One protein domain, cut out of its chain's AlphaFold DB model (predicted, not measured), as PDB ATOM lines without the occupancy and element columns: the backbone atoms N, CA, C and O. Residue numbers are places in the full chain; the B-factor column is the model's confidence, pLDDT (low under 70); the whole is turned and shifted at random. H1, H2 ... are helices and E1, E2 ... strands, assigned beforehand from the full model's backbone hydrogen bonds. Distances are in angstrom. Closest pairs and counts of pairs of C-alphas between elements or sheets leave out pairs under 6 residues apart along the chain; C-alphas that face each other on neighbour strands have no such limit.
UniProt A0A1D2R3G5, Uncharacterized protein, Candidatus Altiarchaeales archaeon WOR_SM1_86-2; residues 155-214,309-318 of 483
ATOM      1  N   GLN A 155      14.004  50.476 -36.035       82.88
ATOM      2  CA  GLN A 155      14.533  51.455 -36.981       82.88
ATOM      3  C   GLN A 155      15.038  52.697 -36.252       82.88
ATOM      4  O   GLN A 155      14.547  53.057 -35.181       82.88
ATOM      5  N   LYS A 156      16.019  53.384 -36.849       77.56
ATOM      6  CA  LYS A 156      16.481  54.683 -36.346       77.56
ATOM      7  C   LYS A 156      15.358  55.712 -36.503       77.56
ATOM      8  O   LYS A 156      14.957  56.024 -37.621       77.56
ATOM      9  N   THR A 157      14.881  56.260 -35.391       66.81
ATOM     10  CA  THR A 157      13.820  57.275 -35.346       66.81
ATOM     11  C   THR A 157      14.364  58.578 -34.753       66.81
ATOM     12  O   THR A 157      15.117  58.571 -33.792       66.81
ATOM     13  N   GLY A 158      14.058  59.728 -35.355       60.50
ATOM     14  CA  GLY A 158      14.726  61.003 -35.037       60.50
ATOM     15  C   GLY A 158      14.177  61.783 -33.833       60.50
ATOM     16  O   GLY A 158      14.417  62.983 -33.749       60.50
ATOM     17  N   THR A 159      13.376  61.178 -32.949       51.41
ATOM     18  CA  THR A 159      12.477  61.947 -32.067       51.41
ATOM     19  C   THR A 159      12.370  61.415 -30.638       51.41
ATOM     20  O   THR A 159      11.337  60.860 -30.277       51.41
ATOM     21  N   ARG A 160      13.383  61.653 -29.793       54.06
ATOM     22  CA  ARG A 160      13.240  61.995 -28.354       54.06
ATOM     23  C   ARG A 160      14.607  62.178 -27.703       54.06
ATOM     24  O   ARG A 160      15.607  61.841 -28.302       54.06
ATOM     25  N   PHE A 161      14.645  62.763 -26.506       50.97
ATOM     26  CA  PHE A 161      15.835  62.844 -25.656       50.97
ATOM     27  C   PHE A 161      15.500  62.216 -24.305       50.97
ATOM     28  O   PHE A 161      14.705  62.784 -23.554       50.97
ATOM     29  N   ILE A 162      16.106  61.077 -23.968       51.06
ATOM     30  CA  ILE A 162      16.067  60.557 -22.596       51.06
ATOM     31  C   ILE A 162      17.242  61.180 -21.843       51.06
ATOM     32  O   ILE A 162      18.406  60.962 -22.175       51.06
ATOM     33  N   LYS A 163      16.950  61.980 -20.813       45.22
ATOM     34  CA  LYS A 163      17.975  62.635 -19.990       45.22
ATOM     35  C   LYS A 163      18.886  61.578 -19.343       45.22
ATOM     36  O   LYS A 163      18.436  60.852 -18.461       45.22
ATOM     37  N   GLY A 164      20.154  61.533 -19.757       49.19
ATOM     38  CA  GLY A 164      21.158  60.580 -19.262       49.19
ATOM     39  C   GLY A 164      21.547  59.465 -20.239       49.19
ATOM     40  O   GLY A 164      22.300  58.583 -19.836       49.19
ATOM     41  N   LEU A 165      21.062  59.500 -21.484       50.50
ATOM     42  CA  LEU A 165      21.504  58.629 -22.577       50.50
ATOM     43  C   LEU A 165      22.067  59.475 -23.725       50.50
ATOM     44  O   LEU A 165      21.546  60.556 -24.008       50.50
ATOM     45  N   GLU A 166      23.137  58.990 -24.359       50.38
ATOM     46  CA  GLU A 166      23.747  59.642 -25.521       50.38
ATOM     47  C   GLU A 166      22.723  59.757 -26.680       50.38
ATOM     48  O   GLU A 166      21.953  58.818 -26.905       50.38
ATOM     49  N   PRO A 167      22.678  60.878 -27.432       50.00
ATOM     50  CA  PRO A 167      21.663  61.151 -28.465       50.00
ATOM     51  C   PRO A 167      21.613  60.178 -29.659       50.00
ATOM     52  O   PRO A 167      20.733  60.298 -30.508       50.00
ATOM     53  N   GLU A 168      22.563  59.256 -29.779       49.88
ATOM     54  CA  GLU A 168      22.923  58.600 -31.043       49.88
ATOM     55  C   GLU A 168      22.106  57.355 -31.434       49.88
ATOM     56  O   GLU A 168      22.240  56.892 -32.568       49.88
ATOM     57  N   TYR A 169      21.211  56.819 -30.591       52.38
ATOM     58  CA  TYR A 169      20.529  55.549 -30.911       52.38
ATOM     59  C   TYR A 169      19.083  55.456 -30.411       52.38
ATOM     60  O   TYR A 169      18.772  54.680 -29.508       52.38
ATOM     61  N   TYR A 170      18.168  56.187 -31.045       65.44
ATOM     62  CA  TYR A 170      16.729  55.960 -30.873       65.44
ATOM     63  C   TYR A 170      16.261  54.885 -31.846       65.44
ATOM     64  O   TYR A 170      15.921  55.162 -32.997       65.44
ATOM     65  N   LEU A 171      16.294  53.640 -31.383       72.88
ATOM     66  CA  LEU A 171      15.710  52.504 -32.075       72.88
ATOM     67  C   LEU A 171      14.260  52.331 -31.621       72.88
ATOM     68  O   LEU A 171      14.005  52.076 -30.445       72.88
ATOM     69  N   SER A 172      13.320  52.478 -32.549       78.69
ATOM     70  CA  SER A 172      11.893  52.269 -32.297       78.69
ATOM     71  C   SER A 172      11.289  51.465 -33.448       78.69
ATOM     72  O   SER A 172      11.688  51.663 -34.603       78.69
ATOM     73  N   PRO A 173      10.364  50.531 -33.175       84.06
ATOM     74  CA  PRO A 173       9.672  49.808 -34.226       84.06
ATOM     75  C   PRO A 173       8.734  50.766 -34.962       84.06
ATOM     76  O   PRO A 173       7.827  51.354 -34.366       84.06
ATOM     77  N   THR A 174       8.913  50.916 -36.272       80.50
ATOM     78  CA  THR A 174       7.924  51.625 -37.089       80.50
ATOM     79  C   THR A 174       6.805  50.657 -37.478       80.50
ATOM     80  O   THR A 174       7.023  49.470 -37.708       80.50
ATOM     81  N   GLY A 175       5.562  51.142 -37.498       85.25
ATOM     82  CA  GLY A 175       4.437  50.363 -38.022       85.25
ATOM     83  C   GLY A 175       3.856  49.281 -37.104       85.25
ATOM     84  O   GLY A 175       3.192  48.385 -37.623       85.25
ATOM     85  N   ILE A 176       4.036  49.357 -35.774       93.06
ATOM     86  CA  ILE A 176       3.197  48.568 -34.849       93.06
ATOM     87  C   ILE A 176       1.724  48.906 -35.127       93.06
ATOM     88  O   ILE A 176       1.289  50.033 -34.889       93.06
ATOM     89  N   ASP A 177       0.979  47.916 -35.618       93.25
ATOM     90  CA  ASP A 177      -0.425  48.010 -36.041       93.25
ATOM     91  C   ASP A 177      -1.365  47.130 -35.189       93.25
ATOM     92  O   ASP A 177      -2.559  47.041 -35.470       93.25
ATOM     93  N   ARG A 178      -0.830  46.468 -34.154       94.75
ATOM     94  CA  ARG A 178      -1.529  45.510 -33.279       94.75
ATOM     95  C   ARG A 178      -0.835  45.376 -31.924       94.75
ATOM     96  O   ARG A 178       0.219  45.970 -31.701       94.75
ATOM     97  N   LEU A 179      -1.404  44.568 -31.029       96.19
ATOM     98  CA  LEU A 179      -0.756  44.221 -29.765       96.19
ATOM     99  C   LEU A 179       0.506  43.386 -30.030       96.19
ATOM    100  O   LEU A 179       0.443  42.339 -30.672       96.19
ATOM    101  N   VAL A 180       1.638  43.838 -29.503       96.50
ATOM    102  CA  VAL A 180       2.923  43.139 -29.543       96.50
ATOM    103  C   VAL A 180       3.386  42.777 -28.140       96.50
ATOM    104  O   VAL A 180       3.084  43.481 -27.172       96.50
ATOM    105  N   ILE A 181       4.150  41.695 -28.041       94.12
ATOM    106  CA  ILE A 181       4.978  41.361 -26.887       94.12
ATOM    107  C   ILE A 181       6.435  41.688 -27.217       94.12
ATOM    108  O   ILE A 181       6.969  41.286 -28.249       94.12
ATOM    109  N   VAL A 182       7.081  42.417 -26.317       92.44
ATOM    110  CA  VAL A 182       8.495  42.772 -26.404       92.44
ATOM    111  C   VAL A 182       9.259  41.910 -25.414       92.44
ATOM    112  O   VAL A 182       8.944  41.900 -24.222       92.44
ATOM    113  N   LYS A 183      10.249  41.174 -25.918       90.38
ATOM    114  CA  LYS A 183      11.080  40.237 -25.159       90.38
ATOM    115  C   LYS A 183      12.499  40.803 -25.090       90.38
ATOM    116  O   LYS A 183      13.123  40.994 -26.130       90.38
ATOM    117  N   VAL A 184      13.004  41.063 -23.884       88.69
ATOM    118  CA  VAL A 184      14.313  41.711 -23.662       88.69
ATOM    119  C   VAL A 184      15.049  41.015 -22.521       88.69
ATOM    120  O   VAL A 184      14.412  40.598 -21.556       88.69
ATOM    121  N   ALA A 185      16.375  40.899 -22.591       86.69
ATOM    122  CA  ALA A 185      17.174  40.405 -21.467       86.69
ATOM    123  C   ALA A 185      17.058  41.338 -20.241       86.69
ATOM    124  O   ALA A 185      17.071  42.566 -20.380       86.69
ATOM    125  N   GLU A 186      16.949  40.776 -19.032       85.56
ATOM    126  CA  GLU A 186      16.967  41.586 -17.806       85.56
ATOM    127  C   GLU A 186      18.368  42.158 -17.531       85.56
ATOM    128  O   GLU A 186      19.378  41.473 -17.676       85.56
ATOM    129  N   ALA A 187      18.433  43.391 -17.019       83.31
ATOM    130  CA  ALA A 187      19.702  44.072 -16.737       83.31
ATOM    131  C   ALA A 187      20.570  43.351 -15.687       83.31
ATOM    132  O   ALA A 187      21.790  43.314 -15.806       83.31
ATOM    133  N   GLN A 188      19.950  42.792 -14.641       77.06
ATOM    134  CA  GLN A 188      20.666  42.102 -13.555       77.06
ATOM    135  C   GLN A 188      20.776  40.588 -13.763       77.06
ATOM    136  O   GLN A 188      21.650  39.948 -13.182       77.06
ATOM    137  N   ARG A 189      19.891  40.007 -14.577       73.31
ATOM    138  CA  ARG A 189      19.844  38.570 -14.862       73.31
ATOM    139  C   ARG A 189      19.759  38.370 -16.373       73.31
ATOM    140  O   ARG A 189      18.679  38.083 -16.870       73.31
ATOM    141  N   PRO A 190      20.874  38.492 -17.109       71.62
ATOM    142  CA  PRO A 190      20.843  38.447 -18.574       71.62
ATOM    143  C   PRO A 190      20.286  37.137 -19.161       71.62
ATOM    144  O   PRO A 190      19.848  37.116 -20.303       71.62
ATOM    145  N   TYR A 191      20.292  36.051 -18.381       68.75
ATOM    146  CA  TYR A 191      19.693  34.761 -18.743       68.75
ATOM    147  C   TYR A 191      18.162  34.712 -18.557       68.75
ATOM    148  O   TYR A 191      17.516  33.803 -19.073       68.75
ATOM    149  N   GLU A 192      17.579  35.664 -17.823       74.06
ATOM    150  CA  GLU A 192      16.134  35.852 -17.687       74.06
ATOM    151  C   GLU A 192      15.635  36.903 -18.682       74.06
ATOM    152  O   GLU A 192      16.364  37.806 -19.103       74.06
ATOM    153  N   ARG A 193      14.347  36.819 -19.022       80.50
ATOM    154  CA  ARG A 193      13.694  37.771 -19.923       80.50
ATOM    155  C   ARG A 193      12.691  38.643 -19.180       80.50
ATOM    156  O   ARG A 193      11.801  38.146 -18.489       80.50
ATOM    157  N   ALA A 194      12.802  39.947 -19.397       83.94
ATOM    158  CA  ALA A 194      11.741  40.896 -19.136       83.94
ATOM    159  C   ALA A 194      10.759  40.915 -20.314       83.94
ATOM    160  O   ALA A 194      11.148  40.777 -21.478       83.94
ATOM    161  N   PHE A 195       9.487  41.145 -19.996       88.38
ATOM    162  CA  PHE A 195       8.423  41.269 -20.983       88.38
ATOM    163  C   PHE A 195       7.617  42.537 -20.743       88.38
ATOM    164  O   PHE A 195       7.306  42.883 -19.598       88.38
ATOM    165  N   PHE A 196       7.220  43.189 -21.827       89.50
ATOM    166  CA  PHE A 196       6.155  44.182 -21.810       89.50
ATOM    167  C   PHE A 196       5.362  44.134 -23.111       89.50
ATOM    168  O   PHE A 196       5.809  43.578 -24.107       89.50
ATOM    169  N   PHE A 197       4.164  44.706 -23.083       92.75
ATOM    170  CA  PHE A 197       3.275  44.752 -24.239       92.75
ATOM    171  C   PHE A 197       3.209  46.161 -24.803       92.75
ATOM    172  O   PHE A 197       3.326  47.111 -24.032       92.75
ATOM    173  N   ALA A 198       2.953  46.325 -26.092       93.81
ATOM    174  CA  ALA A 198       2.665  47.627 -26.690       93.81
ATOM    175  C   ALA A 198       1.660  47.467 -27.831       93.81
ATOM    176  O   ALA A 198       1.622  46.423 -28.465       93.81
ATOM    177  N   SER A 199       0.852  48.490 -28.096       95.25
ATOM    178  CA  SER A 199      -0.093  48.508 -29.228       95.25
ATOM    179  C   SER A 199       0.232  49.605 -30.246       95.25
ATOM    180  O   SER A 199      -0.532  49.843 -31.174       95.25
ATOM    181  N   SER A 200       1.338  50.326 -30.048       94.06
ATOM    182  CA  SER A 200       1.855  51.358 -30.954       94.06
ATOM    183  C   SER A 200       3.336  51.631 -30.670       94.06
ATOM    184  O   SER A 200       3.813  51.349 -29.567       94.06
ATOM    185  N   ALA A 201       4.042  52.251 -31.621       90.94
ATOM    186  CA  ALA A 201       5.425  52.707 -31.434       90.94
ATOM    187  C   ALA A 201       5.563  53.663 -30.232       90.94
ATOM    188  O   ALA A 201       6.446  53.509 -29.396       90.94
ATOM    189  N   SER A 202       4.616  54.589 -30.057       89.62
ATOM    190  CA  SER A 202       4.639  55.525 -28.926       89.62
ATOM    191  C   SER A 202       4.446  54.845 -27.568       89.62
ATOM    192  O   SER A 202       5.014  55.288 -26.568       89.62
ATOM    193  N   GLU A 203       3.637  53.782 -27.502       92.00
ATOM    194  CA  GLU A 203       3.497  52.989 -26.279       92.00
ATOM    195  C   GLU A 203       4.753  52.158 -26.002       92.00
ATOM    196  O   GLU A 203       5.163  52.063 -24.843       92.00
ATOM    197  N   TYR A 204       5.371  51.606 -27.053       92.44
ATOM    198  CA  TYR A 204       6.667  50.939 -26.968       92.44
ATOM    199  C   TYR A 204       7.724  51.875 -26.376       92.44
ATOM    200  O   TYR A 204       8.338  51.523 -25.371       92.44
ATOM    201  N   ASP A 205       7.880  53.084 -26.924       88.25
ATOM    202  CA  ASP A 205       8.884  54.051 -26.467       88.25
ATOM    203  C   ASP A 205       8.678  54.403 -24.991       88.25
ATOM    204  O   ASP A 205       9.604  54.327 -24.184       88.25
ATOM    205  N   ARG A 206       7.433  54.716 -24.605       89.00
ATOM    206  CA  ARG A 206       7.091  55.062 -23.219       89.00
ATOM    207  C   ARG A 206       7.414  53.921 -22.250       89.00
ATOM    208  O   ARG A 206       7.961  54.164 -21.179       89.00
ATOM    209  N   LYS A 207       7.062  52.678 -22.594       89.88
ATOM    210  CA  LYS A 207       7.319  51.518 -21.725       89.88
ATOM    211  C   LYS A 207       8.803  51.163 -21.668       89.88
ATOM    212  O   LYS A 207       9.296  50.838 -20.592       89.88
ATOM    213  N   SER A 208       9.519  51.292 -22.781       89.31
ATOM    214  CA  SER A 208      10.976  51.155 -22.831       89.31
ATOM    215  C   SER A 208      11.657  52.169 -21.909       89.31
ATOM    216  O   SER A 208      12.478  51.785 -21.076       89.31
ATOM    217  N   GLU A 209      11.254  53.444 -21.966       86.31
ATOM    218  CA  GLU A 209      11.724  54.495 -21.052       86.31
ATOM    219  C   GLU A 209      11.456  54.139 -19.584       86.31
ATOM    220  O   GLU A 209      12.361  54.211 -18.752       86.31
ATOM    221  N   GLU A 210      10.236  53.704 -19.259       85.69
ATOM    222  CA  GLU A 210       9.859  53.271 -17.907       85.69
ATOM    223  C   GLU A 210      10.706  52.091 -17.409       85.69
ATOM    224  O   GLU A 210      11.054  52.039 -16.230       85.69
ATOM    225  N   MET A 211      11.060  51.152 -18.291       86.81
ATOM    226  CA  MET A 211      11.841  49.966 -17.937       86.81
ATOM    227  C   MET A 211      13.348  50.224 -17.851       86.81
ATOM    228  O   MET A 211      14.017  49.536 -17.079       86.81
ATOM    229  N   ILE A 212      13.878  51.199 -18.592       87.44
ATOM    230  CA  ILE A 212      15.287  51.624 -18.526       87.44
ATOM    231  C   ILE A 212      15.531  52.553 -17.331       87.44
ATOM    232  O   ILE A 212      16.622  52.559 -16.752       87.44
ATOM    233  N   LYS A 213      14.526  53.353 -16.956       85.69
ATOM    234  CA  LYS A 213      14.660  54.407 -15.951       85.69
ATOM    235  C   LYS A 213      15.208  53.874 -14.629       85.69
ATOM    236  O   LYS A 213      14.620  53.016 -13.974       85.69
ATOM    237  N   GLN A 214      16.321  54.467 -14.213       87.88
ATOM    238  CA  GLN A 214      16.920  54.236 -12.906       87.88
ATOM    239  C   GLN A 214      16.123  54.979 -11.828       87.88
ATOM    240  O   GLN A 214      15.714  56.129 -12.016       87.88
ATOM    241  N   PRO A 309      19.479  49.987 -22.233       84.00
ATOM    242  CA  PRO A 309      19.379  50.424 -23.624       84.00
ATOM    243  C   PRO A 309      20.036  49.444 -24.599       84.00
ATOM    244  O   PRO A 309      19.502  49.209 -25.675       84.00
ATOM    245  N   GLU A 310      21.166  48.843 -24.219       84.44
ATOM    246  CA  GLU A 310      21.902  47.876 -25.038       84.44
ATOM    247  C   GLU A 310      21.092  46.597 -25.241       84.44
ATOM    248  O   GLU A 310      20.956  46.142 -26.370       84.44
ATOM    249  N   ALA A 311      20.488  46.062 -24.176       85.94
ATOM    250  CA  ALA A 311      19.631  44.884 -24.272       85.94
ATOM    251  C   ALA A 311      18.392  45.153 -25.139       85.94
ATOM    252  O   ALA A 311      17.923  44.255 -25.833       85.94
ATOM    253  N   LEU A 312      17.875  46.387 -25.125       87.12
ATOM    254  CA  LEU A 312      16.738  46.781 -25.952       87.12
ATOM    255  C   LEU A 312      17.074  46.790 -27.455       87.12
ATOM    256  O   LEU A 312      16.169  46.605 -28.259       87.12
ATOM    257  N   LYS A 313      18.345  46.963 -27.854       84.62
ATOM    258  CA  LYS A 313      18.752  46.882 -29.274       84.62
ATOM    259  C   LYS A 313      18.560  45.478 -29.849       84.62
ATOM    260  O   LYS A 313      18.226  45.346 -31.018       84.62
ATOM    261  N   GLU A 314      18.699  44.471 -28.995       85.56
ATOM    262  CA  GLU A 314      18.505  43.052 -29.310       85.56
ATOM    263  C   GLU A 314      17.088  42.571 -28.942       85.56
ATOM    264  O   GLU A 314      16.828  41.370 -28.827       85.56
ATOM    265  N   ALA A 315      16.162  43.501 -28.675       88.69
ATOM    266  CA  ALA A 315      14.803  43.161 -28.291       88.69
ATOM    267  C   ALA A 315      14.074  42.469 -29.436       88.69
ATOM    268  O   ALA A 315      14.061  42.943 -30.571       88.69
ATOM    269  N   VAL A 316      13.364  41.398 -29.099       89.69
ATOM    270  CA  VAL A 316      12.472  40.751 -30.054       89.69
ATOM    271  C   VAL A 316      11.065  41.296 -29.864       89.69
ATOM    272  O   VAL A 316      10.495  41.200 -28.772       89.69
ATOM    273  N   ILE A 317      10.522  41.877 -30.931       93.44
ATOM    274  CA  ILE A 317       9.200  42.499 -30.963       93.44
ATOM    275  C   ILE A 317       8.330  41.668 -31.893       93.44
ATOM    276  O   ILE A 317       8.543  41.636 -33.102       93.44
ATOM    277  N   GLU A 318       7.356  40.982 -31.313       94.62
ATOM    278  CA  GLU A 318       6.500  40.035 -32.019       94.62
ATOM    279  C   GLU A 318       5.035  40.363 -31.752       94.62
ATOM    280  O   GLU A 318       4.672  40.788 -30.655       94.62
TER     281      GLU A 318
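This is residues 155 to 214 and 309 to 318 of the 483 residues of an uncharacterized protein of Candidatus Altiarchaeales archaeon WOR_SM1_86-2 (UniProt A0A1D2R3G5). What shape do these coordinates make? A small three-stranded antiparallel sheet, E3 - E2 - E4, is covered on one face by the helix H1, with the other face bare. Short H2 only grazes the sheet, while E1 lies by H1 and the unnamed stretch 155 to 170 makes a wide loop beyond H1, on the side away from the sheet. What are the counts and the size? The printed part has 70 residues with two named helices and four named strands, in the order E1 E2 E3 H1 H2 E4, and its class is mixed, helices and strands. It is compact, with a radius of gyration of the C-alphas of 11.7 A and spans of 31 by 30 by 17 A.

Where are the strands of the sheet? E2 is residues 180 to 185, 16.6 A long, and E3 is residues 193 to 198, 16.3 A long. E4 is residues 316 to 318, 6.3 A long, ending at C-alpha 318 at (6.500, 40.035, -32.019). Where are the other elements? H1 is residues 201 to 212, 16.3 A long, beginning at C-alpha 201 at (5.425, 52.707, -31.434), and H2 is residues 309 to 313, 6.7 A long. E1 is residues 171 to 173, 7.0 A long, beginning at C-alpha 171 at (15.710, 52.504, -32.075).

How are the strands joined? E2 and E3 form a hairpin, antiparallel at 154 degrees, with N 182 and O 196 within hydrogen-bond range at 2.8 A. E2 and E4 are antiparallel at 164 degrees, with N 181 and O 318 at 2.8 A. How does H1 stand to the sheet? Two layers, a helix on one face of a sheet, are made by H1 at a height over the sheet of 9.2 A. H1 lies over E3 and runs along the strands, only just, at 29.6 degrees on the local plane; the closest C-alphas are those of Ala 198 and Tyr 204, 5.2 A apart. Where do H2 and E1 stand? H2 only grazes the sheet with residues 310 to 313, and is close to but not clearly touching H1, the closest C-alphas being Ile 212 and Pro 309 at 6.6 A. E1 pairs with no named strand, but residues 155 to 156 pair antiparallel with its residues 171 to 172. Are the helix backbones complete? In H1 and H2 every O i to N i+4 pair is within hydrogen-bond range.

How far does it reach, and where is it cut? The two C-alphas farthest apart, those of Asp 177 and Gln 188, are 31.4 A apart. Residues 215 to 308 are not printed, and C-alphas 214 and 309 are 11.6 A apart across the cut. Which links are long, and where is confidence low? Of the links printed whole none is long. The mean pLDDT of the printed part is 80.1, with residues 157 to 170 and residue 191 under 70.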